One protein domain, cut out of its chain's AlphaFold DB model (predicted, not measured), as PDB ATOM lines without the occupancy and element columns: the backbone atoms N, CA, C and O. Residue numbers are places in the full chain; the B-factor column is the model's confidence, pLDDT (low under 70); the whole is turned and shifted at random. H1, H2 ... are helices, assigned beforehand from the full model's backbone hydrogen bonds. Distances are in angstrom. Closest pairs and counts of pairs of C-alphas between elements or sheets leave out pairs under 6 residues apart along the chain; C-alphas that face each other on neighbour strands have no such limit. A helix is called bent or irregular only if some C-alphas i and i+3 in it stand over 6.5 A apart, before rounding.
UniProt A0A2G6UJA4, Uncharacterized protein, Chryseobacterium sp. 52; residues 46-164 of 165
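What this domain is: This is residues 46 to 164 of the 165 residues of an uncharacterized protein of Chryseobacterium sp. 52 (UniProt A0A2G6UJA4). One long helix, H4, is the spine of an elongated body, with short helices over one side: H1 and H8 cross it, H6 bridges H1 and H8, and H3 packs near its first end. H2 with a long loop lies at one end of the body, H5 at the other. The printed part has 119 residues, with eight named helices, H1 to H8 in order, and no named strand: all helix. It is compact, with a radius of gyration of the C-alphas of 15.5 A, and spans 50 by 31 by 19 A.

Where its parts are: H1, residues 46 to 55, begins at C-alpha 46 (223.600, 181.688, 182.702) and is 14.7 A long. H2 is residues 70 to 76, H3 80 to 83. H4, residues 95 to 119, is 35.9 A long. H5 is residues 125 to 130, H6 132 to 140, H7 142 to 151. H8, residues 155 to 164, ends at C-alpha 164 (243.107, 195.628, 190.809). H1, H5 and H8 are irregular: C-alphas 47 and 50 are 7.4 A apart, 127 and 130 7.4 A, 156 and 159 7.0 A.

How they stand to each other: H1 touches H4 about perpendicular, at 87 degrees; the closest C-alphas, Leu 48 and Ser 103, are 5.1 A apart. H8 touches H4 at 73 degrees, closest at C-alphas 160 and 115, 5.4 A. H6 touches H8 at a steep tilt of 61 degrees. Every O i to N i+4 pair is within hydrogen-bond range in H2, H4, H6 and H7, against 4 of 6 in H1, 3 of 6 in H8 and 0 of 2 in H5, where 1 of 3 O i to N i+3 pairs is; H3 is too short for such a pair.

The domain as a whole: The C-alphas of Glu 67 and Lys 121, the two farthest apart, are 50.4 A apart. The printed part has no cut. H1 to H2 and H3 to H4 are long links. Fifteen residues, among them 71 to 78, have pLDDT under 70.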
ATOM      1  N   SER A  46     223.822 182.822 181.788       83.44
ATOM      2  CA  SER A  46     223.600 181.688 182.702       83.44
ATOM      3  C   SER A  46     224.717 180.638 182.737       83.44
ATOM      4  O   SER A  46     224.799 179.819 183.647       83.44
ATOM      5  N   LYS A  47     225.611 180.665 181.746       89.75
ATOM      6  CA  LYS A  47     226.784 179.786 181.663       89.75
ATOM      7  C   LYS A  47     227.822 180.106 182.742       89.75
ATOM      8  O   LYS A  47     228.601 179.229 183.099       89.75
ATOM      9  N   LEU A  48     227.827 181.331 183.267       90.56
ATOM     10  CA  LEU A  48     228.771 181.795 184.285       90.56
ATOM     11  C   LEU A  48     228.180 181.700 185.703       90.56
ATOM     12  O   LEU A  48     228.886 181.973 186.669       90.56
ATOM     13  N   ASP A  49     226.900 181.338 185.849       89.00
ATOM     14  CA  ASP A  49     226.189 181.399 187.133       89.00
ATOM     15  C   ASP A  49     226.851 180.545 188.211       89.00
ATOM     16  O   ASP A  49     227.086 181.035 189.311       89.00
ATOM     17  N   ILE A  50     227.206 179.299 187.886       89.44
ATOM     18  CA  ILE A  50     227.810 178.372 188.850       89.44
ATOM     19  C   ILE A  50     229.152 178.920 189.342       89.44
ATOM     20  O   ILE A  50     229.377 178.994 190.549       89.44
ATOM     21  N   ALA A  51     230.020 179.351 188.424       92.31
ATOM     22  CA  ALA A  51     231.317 179.912 188.782       92.31
ATOM     23  C   ALA A  51     231.178 181.203 189.602       92.31
ATOM     24  O   ALA A  51     231.866 181.356 190.608       92.31
ATOM     25  N   ARG A  52     230.255 182.104 189.238       91.69
ATOM     26  CA  ARG A  52     229.985 183.325 190.017       91.69
ATOM     27  C   ARG A  52     229.493 183.003 191.426       91.69
ATOM     28  O   ARG A  52     230.050 183.524 192.385       91.69
ATOM     29  N   SER A  53     228.529 182.095 191.563       88.25
ATOM     30  CA  SER A  53     228.014 181.671 192.868       88.25
ATOM     31  C   SER A  53     229.093 181.018 193.738       88.25
ATOM     32  O   SER A  53     229.222 181.368 194.907       88.25
ATOM     33  N   LEU A  54     229.915 180.125 193.180       88.69
ATOM     34  CA  LEU A  54     231.025 179.501 193.914       88.69
ATOM     35  C   LEU A  54     232.119 180.512 194.281       88.69
ATOM     36  O   LEU A  54     232.733 180.419 195.347       88.69
ATOM     37  N   LEU A  55     232.361 181.508 193.423       89.25
ATOM     38  CA  LEU A  55     233.246 182.616 193.759       89.25
ATOM     39  C   LEU A  55     232.698 183.457 194.903       89.25
ATOM     40  O   LEU A  55     233.529 183.939 195.660       89.25
ATOM     41  N   ASP A  56     231.377 183.583 195.048       85.50
ATOM     42  CA  ASP A  56     230.651 184.252 196.142       85.50
ATOM     43  C   ASP A  56     230.504 183.401 197.416       85.50
ATOM     44  O   ASP A  56     229.810 183.798 198.348       85.50
ATOM     45  N   ASP A  57     231.190 182.257 197.485       78.62
ATOM     46  CA  ASP A  57     231.132 181.293 198.595       78.62
ATOM     47  C   ASP A  57     229.753 180.628 198.782       78.62
ATOM     48  O   ASP A  57     229.477 180.047 199.834       78.62
ATOM     49  N   PHE A  58     228.886 180.654 197.763       76.19
ATOM     50  CA  PHE A  58     227.682 179.825 197.759       76.19
ATOM     51  C   PHE A  58     228.024 178.362 197.466       76.19
ATOM     52  O   PHE A  58     228.966 178.051 196.740       76.19
ATOM     53  N   ILE A  59     227.204 177.456 197.997       69.06
ATOM     54  CA  ILE A  59     227.311 176.016 197.747       69.06
ATOM     55  C   ILE A  59     226.687 175.696 196.385       69.06
ATOM     56  O   ILE A  59     225.605 176.191 196.055       69.06
ATOM     57  N   TYR A  60     227.346 174.842 195.600       72.19
ATOM     58  CA  TYR A  60     226.738 174.293 194.393       72.19
ATOM     59  C   TYR A  60     225.614 173.324 194.772       72.19
ATOM     60  O   TYR A  60     225.845 172.316 195.436       72.19
ATOM     61  N   VAL A  61     224.393 173.626 194.331       67.56
ATOM     62  CA  VAL A  61     223.235 172.745 194.501       67.56
ATOM     63  C   VAL A  61     222.785 172.277 193.118       67.56
ATOM     64  O   VAL A  61     222.310 173.104 192.327       67.56
ATOM     65  N   PRO A  62     222.913 170.977 192.796       67.25
ATOM     66  CA  PRO A  62     222.356 170.424 191.570       67.25
ATOM     67  C   PRO A  62     220.856 170.733 191.503       67.25
ATOM     68  O   PRO A  62     220.101 170.428 192.427       67.25
ATOM     69  N   LYS A  63     220.397 171.369 190.419       64.69
ATOM     70  CA  LYS A  63     218.960 171.609 190.223       64.69
ATOM     71  C   LYS A  63     218.267 170.267 189.989       64.69
ATOM     72  O   LYS A  63     218.347 169.727 188.887       64.69
ATOM     73  N   ALA A  64     217.564 169.765 190.998       60.84
ATOM     74  CA  ALA A  64     216.786 168.539 190.900       60.84
ATOM     75  C   ALA A  64     215.313 168.801 191.244       60.84
ATOM     76  O   ALA A  64     214.986 169.239 192.342       60.84
ATOM     77  N   ASN A  65     214.410 168.463 190.318       60.97
ATOM     78  CA  ASN A  65     212.972 168.311 190.600       60.97
ATOM     79  C   ASN A  65     212.659 166.894 191.133       60.97
ATOM     80  O   ASN A  65     211.549 166.391 190.975       60.97
ATOM     81  N   ARG A  66     213.674 166.218 191.679       71.25
ATOM     82  CA  ARG A  66     213.652 164.837 192.162       71.25
ATOM     83  C   ARG A  66     214.529 164.724 193.403       71.25
ATOM     84  O   ARG A  66     215.326 165.620 193.671       71.25
ATOM     85  N   GLU A  67     214.415 163.608 194.113       71.94
ATOM     86  CA  GLU A  67     215.383 163.267 195.152       71.94
ATOM     87  C   GLU A  67     216.798 163.218 194.557       71.94
ATOM     88  O   GLU A  67     217.027 162.682 193.462       71.94
ATOM     89  N   LEU A  68     217.734 163.842 195.272       67.81
ATOM     90  CA  LEU A  68     219.141 163.872 194.902       67.81
ATOM     91  C   LEU A  68     219.726 162.472 195.076       67.81
ATOM     92  O   LEU A  68     219.563 161.846 196.125       67.81
ATOM     93  N   SER A  69     220.437 162.002 194.059       72.12
ATOM     94  CA  SER A  69     221.215 160.772 194.141       72.12
ATOM     95  C   SER A  69     222.323 160.906 195.200       72.12
ATOM     96  O   SER A  69     222.755 162.023 195.496       72.12
ATOM     97  N   PRO A  70     222.833 159.794 195.759       72.38
ATOM     98  CA  PRO A  70     223.966 159.831 196.684       72.38
ATOM     99  C   PRO A  70     225.185 160.587 196.130       72.38
ATOM    100  O   PRO A  70     225.849 161.305 196.873       72.38
ATOM    101  N   GLN A  71     225.446 160.485 194.822       68.12
ATOM    102  CA  GLN A  71     226.489 161.255 194.139       68.12
ATOM    103  C   GLN A  71     226.219 162.765 194.176       68.12
ATOM    104  O   GLN A  71     227.113 163.523 194.531       68.12
ATOM    105  N   GLU A  72     224.998 163.210 193.882       67.25
ATOM    106  CA  GLU A  72     224.637 164.637 193.930       67.25
ATOM    107  C   GLU A  72     224.695 165.201 195.360       67.25
ATOM    108  O   GLU A  72     225.080 166.350 195.565       67.25
ATOM    109  N   GLN A  73     224.359 164.391 196.369       65.12
ATOM    110  CA  GLN A  73     224.509 164.774 197.778       65.12
ATOM    111  C   GLN A  73     225.986 164.905 198.180       65.12
ATOM    112  O   GLN A  73     226.340 165.806 198.939       65.12
ATOM    113  N   LEU A  74     226.854 164.037 197.651       64.12
ATOM    114  CA  LEU A  74     228.300 164.128 197.844       64.12
ATOM    115  C   LEU A  74     228.882 165.373 197.157       64.12
ATOM    116  O   LEU A  74     229.704 166.060 197.757       64.12
ATOM    117  N   GLU A  75     228.425 165.705 195.947       67.38
ATOM    118  CA  GLU A  75     228.814 166.928 195.224       67.38
ATOM    119  C   GLU A  75     228.441 168.206 195.995       67.38
ATOM    120  O   GLU A  75     229.189 169.177 195.977       67.38
ATOM    121  N   MET A  76     227.335 168.218 196.745       63.44
ATOM    122  CA  MET A  76     226.991 169.358 197.612       63.44
ATOM    123  C   MET A  76     227.961 169.548 198.788       63.44
ATOM    124  O   MET A  76     228.068 170.651 199.323       63.44
ATOM    125  N   ALA A  77     228.649 168.485 199.209       59.75
ATOM    126  CA  ALA A  77     229.665 168.527 200.259       59.75
ATOM    127  C   ALA A  77     231.078 168.795 199.710       59.75
ATOM    128  O   ALA A  77     232.017 168.980 200.487       59.75
ATOM    129  N   GLN A  78     231.243 168.795 198.383       68.81
ATOM    130  CA  GLN A  78     232.529 168.990 197.730       68.81
ATOM    131  C   GLN A  78     232.966 170.456 197.776       68.81
ATOM    132  O   GLN A  78     232.184 171.394 197.621       68.81
ATOM    133  N   SER A  79     234.262 170.643 197.999       78.06
ATOM    134  CA  SER A  79     234.897 171.955 197.974       78.06
ATOM    135  C   SER A  79     235.188 172.390 196.535       78.06
ATOM    136  O   SER A  79     235.217 171.579 195.605       78.06
ATOM    137  N   LEU A  80     235.460 173.679 196.336       85.88
ATOM    138  CA  LEU A  80     235.888 174.187 195.032       85.88
ATOM    139  C   LEU A  80     237.148 173.467 194.511       85.88
ATOM    140  O   LEU A  80     237.255 173.220 193.313       85.88
ATOM    141  N   ASP A  81     238.057 173.078 195.409       86.56
ATOM    142  CA  ASP A  81     239.279 172.337 195.081       86.56
ATOM    143  C   ASP A  81     238.967 170.980 194.434       86.56
ATOM    144  O   ASP A  81     239.553 170.632 193.411       86.56
ATOM    145  N   SER A  82     237.965 170.257 194.950       87.19
ATOM    146  CA  SER A  82     237.542 168.980 194.360       87.19
ATOM    147  C   SER A  82     236.935 169.125 192.966       87.19
ATOM    148  O   SER A  82     237.106 168.227 192.149       87.19
ATOM    149  N   PHE A  83     236.275 170.248 192.662       90.06
ATOM    150  CA  PHE A  83     235.740 170.490 191.319       90.06
ATOM    151  C   PHE A  83     236.801 170.976 190.322       90.06
ATOM    152  O   PHE A  83     236.685 170.733 189.124       90.06
ATOM    153  N   LEU A  84     237.830 171.683 190.796       92.69
ATOM    154  CA  LEU A  84     238.887 172.277 189.967       92.69
ATOM    155  C   LEU A  84     240.209 171.487 190.024       92.69
ATOM    156  O   LEU A  84     241.294 172.011 189.741       92.69
ATOM    157  N   ARG A  85     240.128 170.202 190.370       92.56
ATOM    158  CA  ARG A  85     241.273 169.293 190.474       92.56
ATOM    159  C   ARG A  85     241.927 168.983 189.121       92.56
ATOM    160  O   ARG A  85     241.390 169.248 188.035       92.56
ATOM    161  N   ASP A  86     243.128 168.410 189.175       92.06
ATOM    162  CA  ASP A  86     243.829 167.963 187.972       92.06
ATOM    163  C   ASP A  86     243.169 166.691 187.408       92.06
ATOM    164  O   ASP A  86     243.003 165.691 188.102       92.06
ATOM    165  N   HIS A  87     242.805 166.723 186.124       88.94
ATOM    166  CA  HIS A  87     242.237 165.568 185.422       88.94
ATOM    167  C   HIS A  87     243.272 164.463 185.163       88.94
ATOM    168  O   HIS A  87     242.906 163.358 184.767       88.94
ATOM    169  N   LYS A  88     244.566 164.756 185.351       89.44
ATOM    170  CA  LYS A  88     245.643 163.763 185.267       89.44
ATOM    171  C   LYS A  88     245.675 162.813 186.462       89.44
ATOM    172  O   LYS A  88     246.210 161.718 186.323       89.44
ATOM    173  N   GLU A  89     245.137 163.223 187.612       86.56
ATOM    174  CA  GLU A  89     245.081 162.384 188.817       86.56
ATOM    175  C   GLU A  89     243.971 161.334 188.703       86.56
ATOM    176  O   GLU A  89     244.198 160.152 188.949       86.56
ATOM    177  N   GLU A  90     242.785 161.758 188.264       88.19
ATOM    178  CA  GLU A  90     241.639 160.886 188.018       88.19
ATOM    179  C   GLU A  90     240.765 161.481 186.898       88.19
ATOM    180  O   GLU A  90     240.609 162.706 186.843       88.19
ATOM    181  N   PRO A  91     240.156 160.661 186.020       89.44
ATOM    182  CA  PRO A  91     239.241 161.155 184.996       89.44
ATOM    183  C   PRO A  91     238.079 161.984 185.561       89.44
ATOM    184  O   PRO A  91     237.569 161.733 186.653       89.44
ATOM    185  N   ILE A  92     237.622 162.963 184.780       89.06
ATOM    186  CA  ILE A  92     236.471 163.799 185.135       89.06
ATOM    187  C   ILE A  92     235.209 163.103 184.643       89.06
ATOM    188  O   ILE A  92     234.967 163.040 183.438       89.06
ATOM    189  N   THR A  93     234.433 162.535 185.563       85.12
ATOM    190  CA  THR A  93     233.291 161.673 185.211       85.12
ATOM    191  C   THR A  93     231.966 162.130 185.805       85.12
ATOM    192  O   THR A  93     230.916 161.748 185.289       85.12
ATOM    193  N   THR A  94     231.983 162.950 186.856       84.81
ATOM    194  CA  THR A  94     230.757 163.388 187.524       84.81
ATOM    195  C   THR A  94     230.136 164.586 186.811       84.81
ATOM    196  O   THR A  94     230.822 165.495 186.336       84.81
ATOM    197  N   GLU A  95     228.807 164.590 186.710       84.38
ATOM    198  CA  GLU A  95     228.080 165.645 186.002       84.38
ATOM    199  C   GLU A  95     228.243 167.009 186.693       84.38
ATOM    200  O   GLU A  95     228.358 168.029 186.006       84.38
ATOM    201  N   GLY A  96     228.301 167.040 188.031       85.12
ATOM    202  CA  GLY A  96     228.561 168.260 188.787       85.12
ATOM    203  C   GLY A  96     229.939 168.842 188.485       85.12
ATOM    204  O   GLY A  96     230.033 170.025 188.158       85.12
ATOM    205  N   GLU A  97     230.994 168.017 188.492       88.19
ATOM    206  CA  GLU A  97     232.352 168.479 188.181       88.19
ATOM    207  C   GLU A  97     232.442 169.030 186.756       88.19
ATOM    208  O   GLU A  97     232.952 170.132 186.551       88.19
ATOM    209  N   ILE A  98     231.863 168.329 185.777       90.88
ATOM    210  CA  ILE A  98     231.832 168.787 184.382       90.88
ATOM    211  C   ILE A  98     231.140 170.154 184.269       90.88
ATOM    212  O   ILE A  98     231.652 171.054 183.601       90.88
ATOM    213  N   LYS A  99     229.989 170.343 184.930       90.81
ATOM    214  CA  LYS A  99     229.237 171.609 184.890       90.81
ATOM    215  C   LYS A  99     229.974 172.753 185.575       90.81
ATOM    216  O   LYS A  99     229.986 173.864 185.041       90.81
ATOM    217  N   VAL A 100     230.569 172.503 186.741       91.75
ATOM    218  CA  VAL A 100     231.341 173.511 187.478       91.75
ATOM    219  C   VAL A 100     232.539 173.951 186.643       91.75
ATOM    220  O   VAL A 100     232.691 175.149 186.404       91.75
ATOM    221  N   ARG A 101     233.328 173.004 186.124       94.25
ATOM    222  CA  ARG A 101     234.498 173.295 185.283       94.25
ATOM    223  C   ARG A 101     234.119 174.065 184.030       94.25
ATOM    224  O   ARG A 101     234.668 175.132 183.804       94.25
ATOM    225  N   ALA A 102     233.097 173.617 183.299       95.38
ATOM    226  CA  ALA A 102     232.616 174.336 182.124       95.38
ATOM    227  C   ALA A 102     232.172 175.771 182.463       95.38
ATOM    228  O   ALA A 102     232.388 176.694 181.679       95.38
ATOM    229  N   SER A 103     231.548 175.993 183.624       95.38
ATOM    230  CA  SER A 103     231.179 177.343 184.060       95.38
ATOM    231  C   SER A 103     232.405 178.206 184.374       95.38
ATOM    232  O   SER A 103     232.439 179.374 183.985       95.38
ATOM    233  N   PHE A 104     233.423 177.631 185.022       96.44
ATOM    234  CA  PHE A 104     234.695 178.305 185.277       96.44
ATOM    235  C   PHE A 104     235.458 178.605 183.989       96.44
ATOM    236  O   PHE A 104     235.937 179.725 183.851       96.44
ATOM    237  N   ASP A 105     235.496 177.686 183.027       97.12
ATOM    238  CA  ASP A 105     236.142 177.913 181.732       97.12
ATOM    239  C   ASP A 105     235.499 179.113 181.015       97.12
ATOM    240  O   ASP A 105     236.182 180.056 180.625       97.12
ATOM    241  N   ASN A 106     234.158 179.167 180.958       96.94
ATOM    242  CA  ASN A 106     233.444 180.317 180.383       96.94
ATOM    243  C   ASN A 106     233.765 181.637 181.112       96.94
ATOM    244  O   ASN A 106     233.882 182.693 180.484       96.94
ATOM    245  N   LEU A 107     233.887 181.598 182.442       96.44
ATOM    246  CA  LEU A 107     234.220 182.770 183.246       96.44
ATOM    247  C   LEU A 107     235.668 183.233 183.007       96.44
ATOM    248  O   LEU A 107     235.927 184.429 182.865       96.44
ATOM    249  N   LEU A 108     236.619 182.303 182.961       96.75
ATOM    250  CA  LEU A 108     238.038 182.588 182.749       96.75
ATOM    251  C   LEU A 108     238.317 183.048 181.315       96.75
ATOM    252  O   LEU A 108     239.110 183.972 181.120       96.75
ATOM    253  N   ASP A 109     237.609 182.509 180.325       95.81
ATOM    254  CA  ASP A 109     237.633 182.993 178.942       95.81
ATOM    255  C   ASP A 109     237.131 184.440 178.853       95.81
ATOM    256  O   ASP A 109     237.739 185.289 178.188       95.81
ATOM    257  N   PHE A 110     236.053 184.762 179.577       96.31
ATOM    258  CA  PHE A 110     235.555 186.133 179.683       96.31
ATOM    259  C   PHE A 110     236.624 187.080 180.258       96.31
ATOM    260  O   PHE A 110     236.865 188.153 179.697       96.31
ATOM    261  N   PHE A 111     237.330 186.684 181.321       95.50
ATOM    262  CA  PHE A 111     238.389 187.509 181.914       95.50
ATOM    263  C   PHE A 111     239.659 187.601 181.059       95.50
ATOM    264  O   PHE A 111     240.245 188.683 180.965       95.50
ATOM    265  N   THR A 112     240.037 186.528 180.365       94.62
ATOM    266  CA  THR A 112     241.104 186.536 179.351       94.62
ATOM    267  C   THR A 112     240.804 187.575 178.276       94.62
ATOM    268  O   THR A 112     241.642 188.414 177.933       94.62
ATOM    269  N   LYS A 113     239.560 187.600 177.796       94.19
ATOM    270  CA  LYS A 113     239.084 188.583 176.825       94.19
ATOM    271  C   LYS A 113     239.095 190.016 177.370       94.19
ATOM    272  O   LYS A 113     239.537 190.921 176.661       94.19
ATOM    273  N   LEU A 114     238.690 190.245 178.624       94.62
ATOM    274  CA  LEU A 114     238.817 191.568 179.258       94.62
ATOM    275  C   LEU A 114     240.276 192.031 179.320       94.62
ATOM    276  O   LEU A 114     240.584 193.179 178.993       94.62
ATOM    277  N   SER A 115     241.183 191.129 179.690       93.75
ATOM    278  CA  SER A 115     242.614 191.415 179.709       93.75
ATOM    279  C   SER A 115     243.154 191.736 178.318       93.75
ATOM    280  O   SER A 115     243.892 192.709 178.154       93.75
ATOM    281  N   TYR A 116     242.732 191.000 177.287       93.12
ATOM    282  CA  TYR A 116     243.058 191.317 175.898       93.12
ATOM    283  C   TYR A 116     242.591 192.732 175.516       93.12
ATOM    284  O   TYR A 116     243.386 193.529 175.010       93.12
ATOM    285  N   TYR A 117     241.348 193.105 175.829       92.69
ATOM    286  CA  TYR A 117     240.828 194.447 175.544       92.69
ATOM    287  C   TYR A 117     241.585 195.557 176.286       92.69
ATOM    288  O   TYR A 117     241.848 196.612 175.701       92.69
ATOM    289  N   LEU A 118     242.014 195.313 177.528       91.50
ATOM    290  CA  LEU A 118     242.917 196.212 178.251       91.50
ATOM    291  C   LEU A 118     244.301 196.294 177.600       91.50
ATOM    292  O   LEU A 118     244.875 197.383 177.504       91.50
ATOM    293  N   LYS A 119     244.898 195.163 177.196       91.00
ATOM    294  CA  LYS A 119     246.210 195.112 176.516       91.00
ATOM    295  C   LYS A 119     246.175 195.957 175.236       91.00
ATOM    296  O   LYS A 119     247.077 196.767 175.035       91.00
ATOM    297  N   GLN A 120     245.087 195.870 174.472       90.44
ATOM    298  CA  GLN A 120     244.870 196.622 173.230       90.44
ATOM    299  C   GLN A 120     244.351 198.059 173.423       90.44
ATOM    300  O   GLN A 120     244.114 198.758 172.441       90.44
ATOM    301  N   LYS A 121     244.178 198.528 174.668       89.12
ATOM    302  CA  LYS A 121     243.644 199.867 174.994       89.12
ATOM    303  C   LYS A 121     242.252 200.144 174.397       89.12
ATOM    304  O   LYS A 121     241.902 201.300 174.166       89.12
ATOM    305  N   LEU A 122     241.456 199.097 174.161       88.25
ATOM    306  CA  LEU A 122     240.064 199.220 173.703       88.25
ATOM    307  C   LEU A 122     239.135 199.646 174.845       88.25
ATOM    308  O   LEU A 122     238.132 200.322 174.624       88.25
ATOM    309  N   ILE A 123     239.515 199.283 176.069       90.06
ATOM    310  CA  ILE A 123     238.898 199.715 177.321       90.06
ATOM    311  C   ILE A 123     239.979 200.214 178.283       90.06
ATOM    312  O   ILE A 123     241.167 199.916 178.126       90.06
ATOM    313  N   GLN A 124     239.567 200.996 179.275       90.00
ATOM    314  CA  GLN A 124     240.415 201.526 180.339       90.00
ATOM    315  C   GLN A 124     240.169 200.766 181.648       90.00
ATOM    316  O   GLN A 124     239.039 200.344 181.894       90.00
ATOM    317  N   PRO A 125     241.173 200.653 182.539       90.06
ATOM    318  CA  PRO A 125     240.998 200.003 183.841       90.06
ATOM    319  C   PRO A 125     239.819 200.560 184.654       90.06
ATOM    320  O   PRO A 125     239.050 199.799 185.233       90.06
ATOM    321  N   SER A 126     239.596 201.878 184.625       89.88
ATOM    322  CA  SER A 126     238.476 202.526 185.328       89.88
ATOM    323  C   SER A 126     237.093 202.026 184.886       89.88
ATOM    324  O   SER A 126     236.146 202.051 185.672       89.88
ATOM    325  N   GLU A 127     236.963 201.553 183.644       89.62
ATOM    326  CA  GLU A 127     235.704 201.036 183.090       89.62
ATOM    327  C   GLU A 127     235.381 199.613 183.548       89.62
ATOM    328  O   GLU A 127     234.245 199.166 183.421       89.62
ATOM    329  N   LEU A 128     236.352 198.904 184.123       90.94
ATOM    330  CA  LEU A 128     236.163 197.548 184.634       90.94
ATOM    331  C   LEU A 128     235.677 197.512 186.083       90.94
ATOM    332  O   LEU A 128     235.597 196.437 186.674       90.94
ATOM    333  N   SER A 129     235.311 198.663 186.652       89.62
ATOM    334  CA  SER A 129     234.791 198.768 188.020       89.62
ATOM    335  C   SER A 129     233.639 197.790 188.287       89.62
ATOM    336  O   SER A 129     233.561 197.232 189.377       89.62
ATOM    337  N   TYR A 130     232.807 197.517 187.274       90.12
ATOM    338  CA  TYR A 130     231.720 196.540 187.349       90.12
ATOM    339  C   TYR A 130     232.208 195.111 187.648       90.12
ATOM    340  O   TYR A 130     231.605 194.385 188.432       90.12
ATOM    341  N   PHE A 131     233.330 194.708 187.049       93.50
ATOM    342  CA  PHE A 131     233.879 193.355 187.162       93.50
ATOM    343  C   PHE A 131     234.907 193.220 188.289       93.50
ATOM    344  O   PHE A 131     235.284 192.103 188.644       93.50
ATOM    345  N   LYS A 132     235.349 194.346 188.867       92.81
ATOM    346  CA  LYS A 132     236.430 194.427 189.863       92.81
ATOM    347  C   LYS A 132     236.276 193.414 190.992       92.81
ATOM    348  O   LYS A 132     237.248 192.762 191.355       92.81
ATOM    349  N   TYR A 133     235.066 193.277 191.524       92.88
ATOM    350  CA  TYR A 133     234.789 192.344 192.610       92.88
ATOM    351  C   TYR A 133     235.211 190.908 192.247       92.88
ATOM    352  O   TYR A 133     236.019 190.311 192.952       92.88
ATOM    353  N   TYR A 134     234.769 190.385 191.102       93.62
ATOM    354  CA  TYR A 134     235.090 189.020 190.680       93.62
ATOM    355  C   TYR A 134     236.555 188.848 190.269       93.62
ATOM    356  O   TYR A 134     237.139 187.800 190.536       93.62
ATOM    357  N   ILE A 135     237.177 189.886 189.702       94.31
ATOM    358  CA  ILE A 135     238.618 189.891 189.406       94.31
ATOM    359  C   ILE A 135     239.425 189.673 190.692       94.31
ATOM    360  O   ILE A 135     240.318 188.829 190.722       94.31
ATOM    361  N   ILE A 136     239.077 190.396 191.761       93.12
ATOM    362  CA  ILE A 136     239.722 190.270 193.075       93.12
ATOM    363  C   ILE A 136     239.454 188.893 193.691       93.12
ATOM    364  O   ILE A 136     240.343 188.305 194.303       93.12
ATOM    365  N   ARG A 137     238.242 188.345 193.552       92.69
ATOM    366  CA  ARG A 137     237.921 187.011 194.088       92.69
ATOM    367  C   ARG A 137     238.751 185.923 193.409       92.69
ATOM    368  O   ARG A 137     239.291 185.064 194.098       92.69
ATOM    369  N   ILE A 138     238.897 185.991 192.086       93.88
ATOM    370  CA  ILE A 138     239.727 185.055 191.315       93.88
ATOM    371  C   ILE A 138     241.198 185.182 191.713       93.88
ATOM    372  O   ILE A 138     241.842 184.170 191.968       93.88
ATOM    373  N   SER A 139     241.722 186.408 191.823       93.56
ATOM    374  CA  SER A 139     243.141 186.628 192.133       93.56
ATOM    375  C   SER A 139     243.550 186.210 193.551       93.56
ATOM    376  O   SER A 139     244.745 186.134 193.829       93.56
ATOM    377  N   ASN A 140     242.584 185.929 194.432       92.00
ATOM    378  CA  ASN A 140     242.814 185.530 195.821       92.00
ATOM    379  C   ASN A 140     242.387 184.087 196.146       92.00
ATOM    380  O   ASN A 140     242.657 183.620 197.252       92.00
ATOM    381  N   LYS A 141     241.725 183.364 195.231       91.81
ATOM    382  CA  LYS A 141     241.307 181.968 195.453       91.81
ATOM    383  C   LYS A 141     242.326 180.999 194.865       91.81
ATOM    384  O   LYS A 141     242.448 180.877 193.647       91.81
ATOM    385  N   LYS A 142     243.046 180.293 195.742       93.25
ATOM    386  CA  LYS A 142     244.144 179.384 195.380       93.25
ATOM    387  C   LYS A 142     243.698 178.287 194.412       93.25
ATOM    388  O   LYS A 142     244.419 177.982 193.473       93.25
ATOM    389  N   GLU A 143     242.517 177.724 194.620       93.62
ATOM    390  CA  GLU A 143     241.940 176.659 193.794       93.62
ATOM    391  C   GLU A 143     241.770 177.130 192.345       93.62
ATOM    392  O   GLU A 143     242.121 176.424 191.401       93.62
ATOM    393  N   VAL A 144     241.303 178.370 192.172       94.88
ATOM    394  CA  VAL A 144     241.115 178.989 190.857       94.88
ATOM    395  C   VAL A 144     242.460 179.346 190.228       94.88
ATOM    396  O   VAL A 144     242.655 179.101 189.043       94.88
ATOM    397  N   LEU A 145     243.410 179.874 191.006       94.62
ATOM    398  CA  LEU A 145     244.761 180.163 190.515       94.62
ATOM    399  C   LEU A 145     245.475 178.894 190.034       94.62
ATOM    400  O   LEU A 145     246.008 178.886 188.930       94.62
ATOM    401  N   ASN A 146     245.403 177.805 190.802       94.62
ATOM    402  CA  ASN A 146     245.940 176.506 190.397       94.62
ATOM    403  C   ASN A 146     245.285 176.009 189.100       94.62
ATOM    404  O   ASN A 146     245.951 175.437 188.240       94.62
ATOM    405  N   TYR A 147     243.973 176.211 188.952       95.62
ATOM    406  CA  TYR A 147     243.255 175.849 187.736       95.62
ATOM    407  C   TYR A 147     243.739 176.667 186.528       95.62
ATOM    408  O   TYR A 147     244.027 176.096 185.476       95.62
ATOM    409  N   ILE A 148     243.913 177.982 186.693       96.00
ATOM    410  CA  ILE A 148     244.485 178.859 185.664       96.00
ATOM    411  C   ILE A 148     245.890 178.381 185.283       96.00
ATOM    412  O   ILE A 148     246.152 178.186 184.107       96.00
ATOM    413  N   GLU A 149     246.778 178.128 186.243       94.31
ATOM    414  CA  GLU A 149     248.155 177.689 185.963       94.31
ATOM    415  C   GLU A 149     248.234 176.362 185.191       94.31
ATOM    416  O   GLU A 149     249.181 176.134 184.439       94.31
ATOM    417  N   ARG A 150     247.245 175.479 185.367       94.38
ATOM    418  CA  ARG A 150     247.194 174.175 184.689       94.38
ATOM    419  C   ARG A 150     246.636 174.255 183.271       94.38
ATOM    420  O   ARG A 150     247.097 173.508 182.408       94.38
ATOM    421  N   TYR A 151     245.618 175.088 183.050       94.69
ATOM    422  CA  TYR A 151     244.795 175.046 181.831       94.69
ATOM    423  C   TYR A 151     244.829 176.330 180.997       94.69
ATOM    424  O   TYR A 151     244.357 176.329 179.863       94.69
ATOM    425  N   TYR A 152     245.405 177.407 181.526       95.19
ATOM    426  CA  TYR A 152     245.459 178.727 180.911       95.19
ATOM    427  C   TYR A 152     246.881 179.308 180.949       95.19
ATOM    428  O   TYR A 152     247.748 178.862 181.699       95.19
ATOM    429  N   TYR A 153     247.120 180.354 180.158       92.31
ATOM    430  CA  TYR A 153     248.343 181.152 180.254       92.31
ATOM    431  C   TYR A 153     248.173 182.224 181.335       92.31
ATOM    432  O   TYR A 153     247.383 183.157 181.183       92.31
ATOM    433  N   ILE A 154     248.910 182.114 182.441       89.50
ATOM    434  CA  ILE A 154     248.779 183.032 183.586       89.50
ATOM    435  C   ILE A 154     249.068 184.494 183.198       89.50
ATOM    436  O   ILE A 154     248.472 185.429 183.742       89.50
ATOM    437  N   GLU A 155     249.926 184.712 182.201       89.56
ATOM    438  CA  GLU A 155     250.268 186.013 181.617       89.56
ATOM    439  C   GLU A 155     249.060 186.727 180.995       89.56
ATOM    440  O   GLU A 155     249.043 187.961 180.860       89.56
ATOM    441  N   ASP A 156     248.017 185.980 180.632       90.31
ATOM    442  CA  ASP A 156     246.766 186.561 180.169       90.31
ATOM    443  C   ASP A 156     245.962 187.187 181.290       90.31
ATOM    444  O   ASP A 156     245.225 188.131 181.035       90.31
ATOM    445  N   PHE A 157     246.200 186.816 182.540       92.06
ATOM    446  CA  PHE A 157     245.505 187.389 183.686       92.06
ATOM    447  C   PHE A 157     246.334 188.441 184.421       92.06
ATOM    448  O   PHE A 157     245.766 189.324 185.058       92.06
ATOM    449  N   GLN A 158     247.665 188.415 184.292       87.00
ATOM    450  CA  GLN A 158     248.573 189.307 185.026       87.00
ATOM    451  C   GLN A 158     248.218 190.789 184.898       87.00
ATOM    452  O   GLN A 158     248.175 191.490 185.907       87.00
ATOM    453  N   LYS A 159     247.938 191.277 183.678       84.44
ATOM    454  CA  LYS A 159     247.552 192.683 183.488       84.44
ATOM    455  C   LYS A 159     246.280 192.993 184.268       84.44
ATOM    456  O   LYS A 159     246.248 193.962 185.008       84.44
ATOM    457  N   LEU A 160     245.263 192.149 184.132       89.81
ATOM    458  CA  LEU A 160     243.998 192.322 184.830       89.81
ATOM    459  C   LEU A 160     244.197 192.302 186.352       89.81
ATOM    460  O   LEU A 160     243.719 193.192 187.037       89.81
ATOM    461  N   PHE A 161     244.951 191.343 186.888       92.00
ATOM    462  CA  PHE A 161     245.186 191.236 188.328       92.00
ATOM    463  C   PHE A 161     246.006 192.402 188.882       92.00
ATOM    464  O   PHE A 161     245.683 192.906 189.951       92.00
ATOM    465  N   ASN A 162     247.031 192.865 188.168       88.81
ATOM    466  CA  ASN A 162     247.884 193.958 188.636       88.81
ATOM    467  C   ASN A 162     247.163 195.313 188.672       88.81
ATOM    468  O   ASN A 162     247.527 196.159 189.476       88.81
ATOM    469  N   GLU A 163     246.140 195.514 187.840       87.00
ATOM    470  CA  GLU A 163     245.333 196.746 187.840       87.00
ATOM    471  C   GLU A 163     244.376 196.831 189.047       87.00
ATOM    472  O   GLU A 163     243.871 197.912 189.352       87.00
ATOM    473  N   PHE A 164     244.104 195.709 189.729       83.00
ATOM    474  CA  PHE A 164     243.107 195.628 190.809       83.00
ATOM    475  C   PHE A 164     243.608 194.976 192.109       83.00
ATOM    476  O   PHE A 164     242.786 194.725 192.993       83.00
TER     477      PHE A 164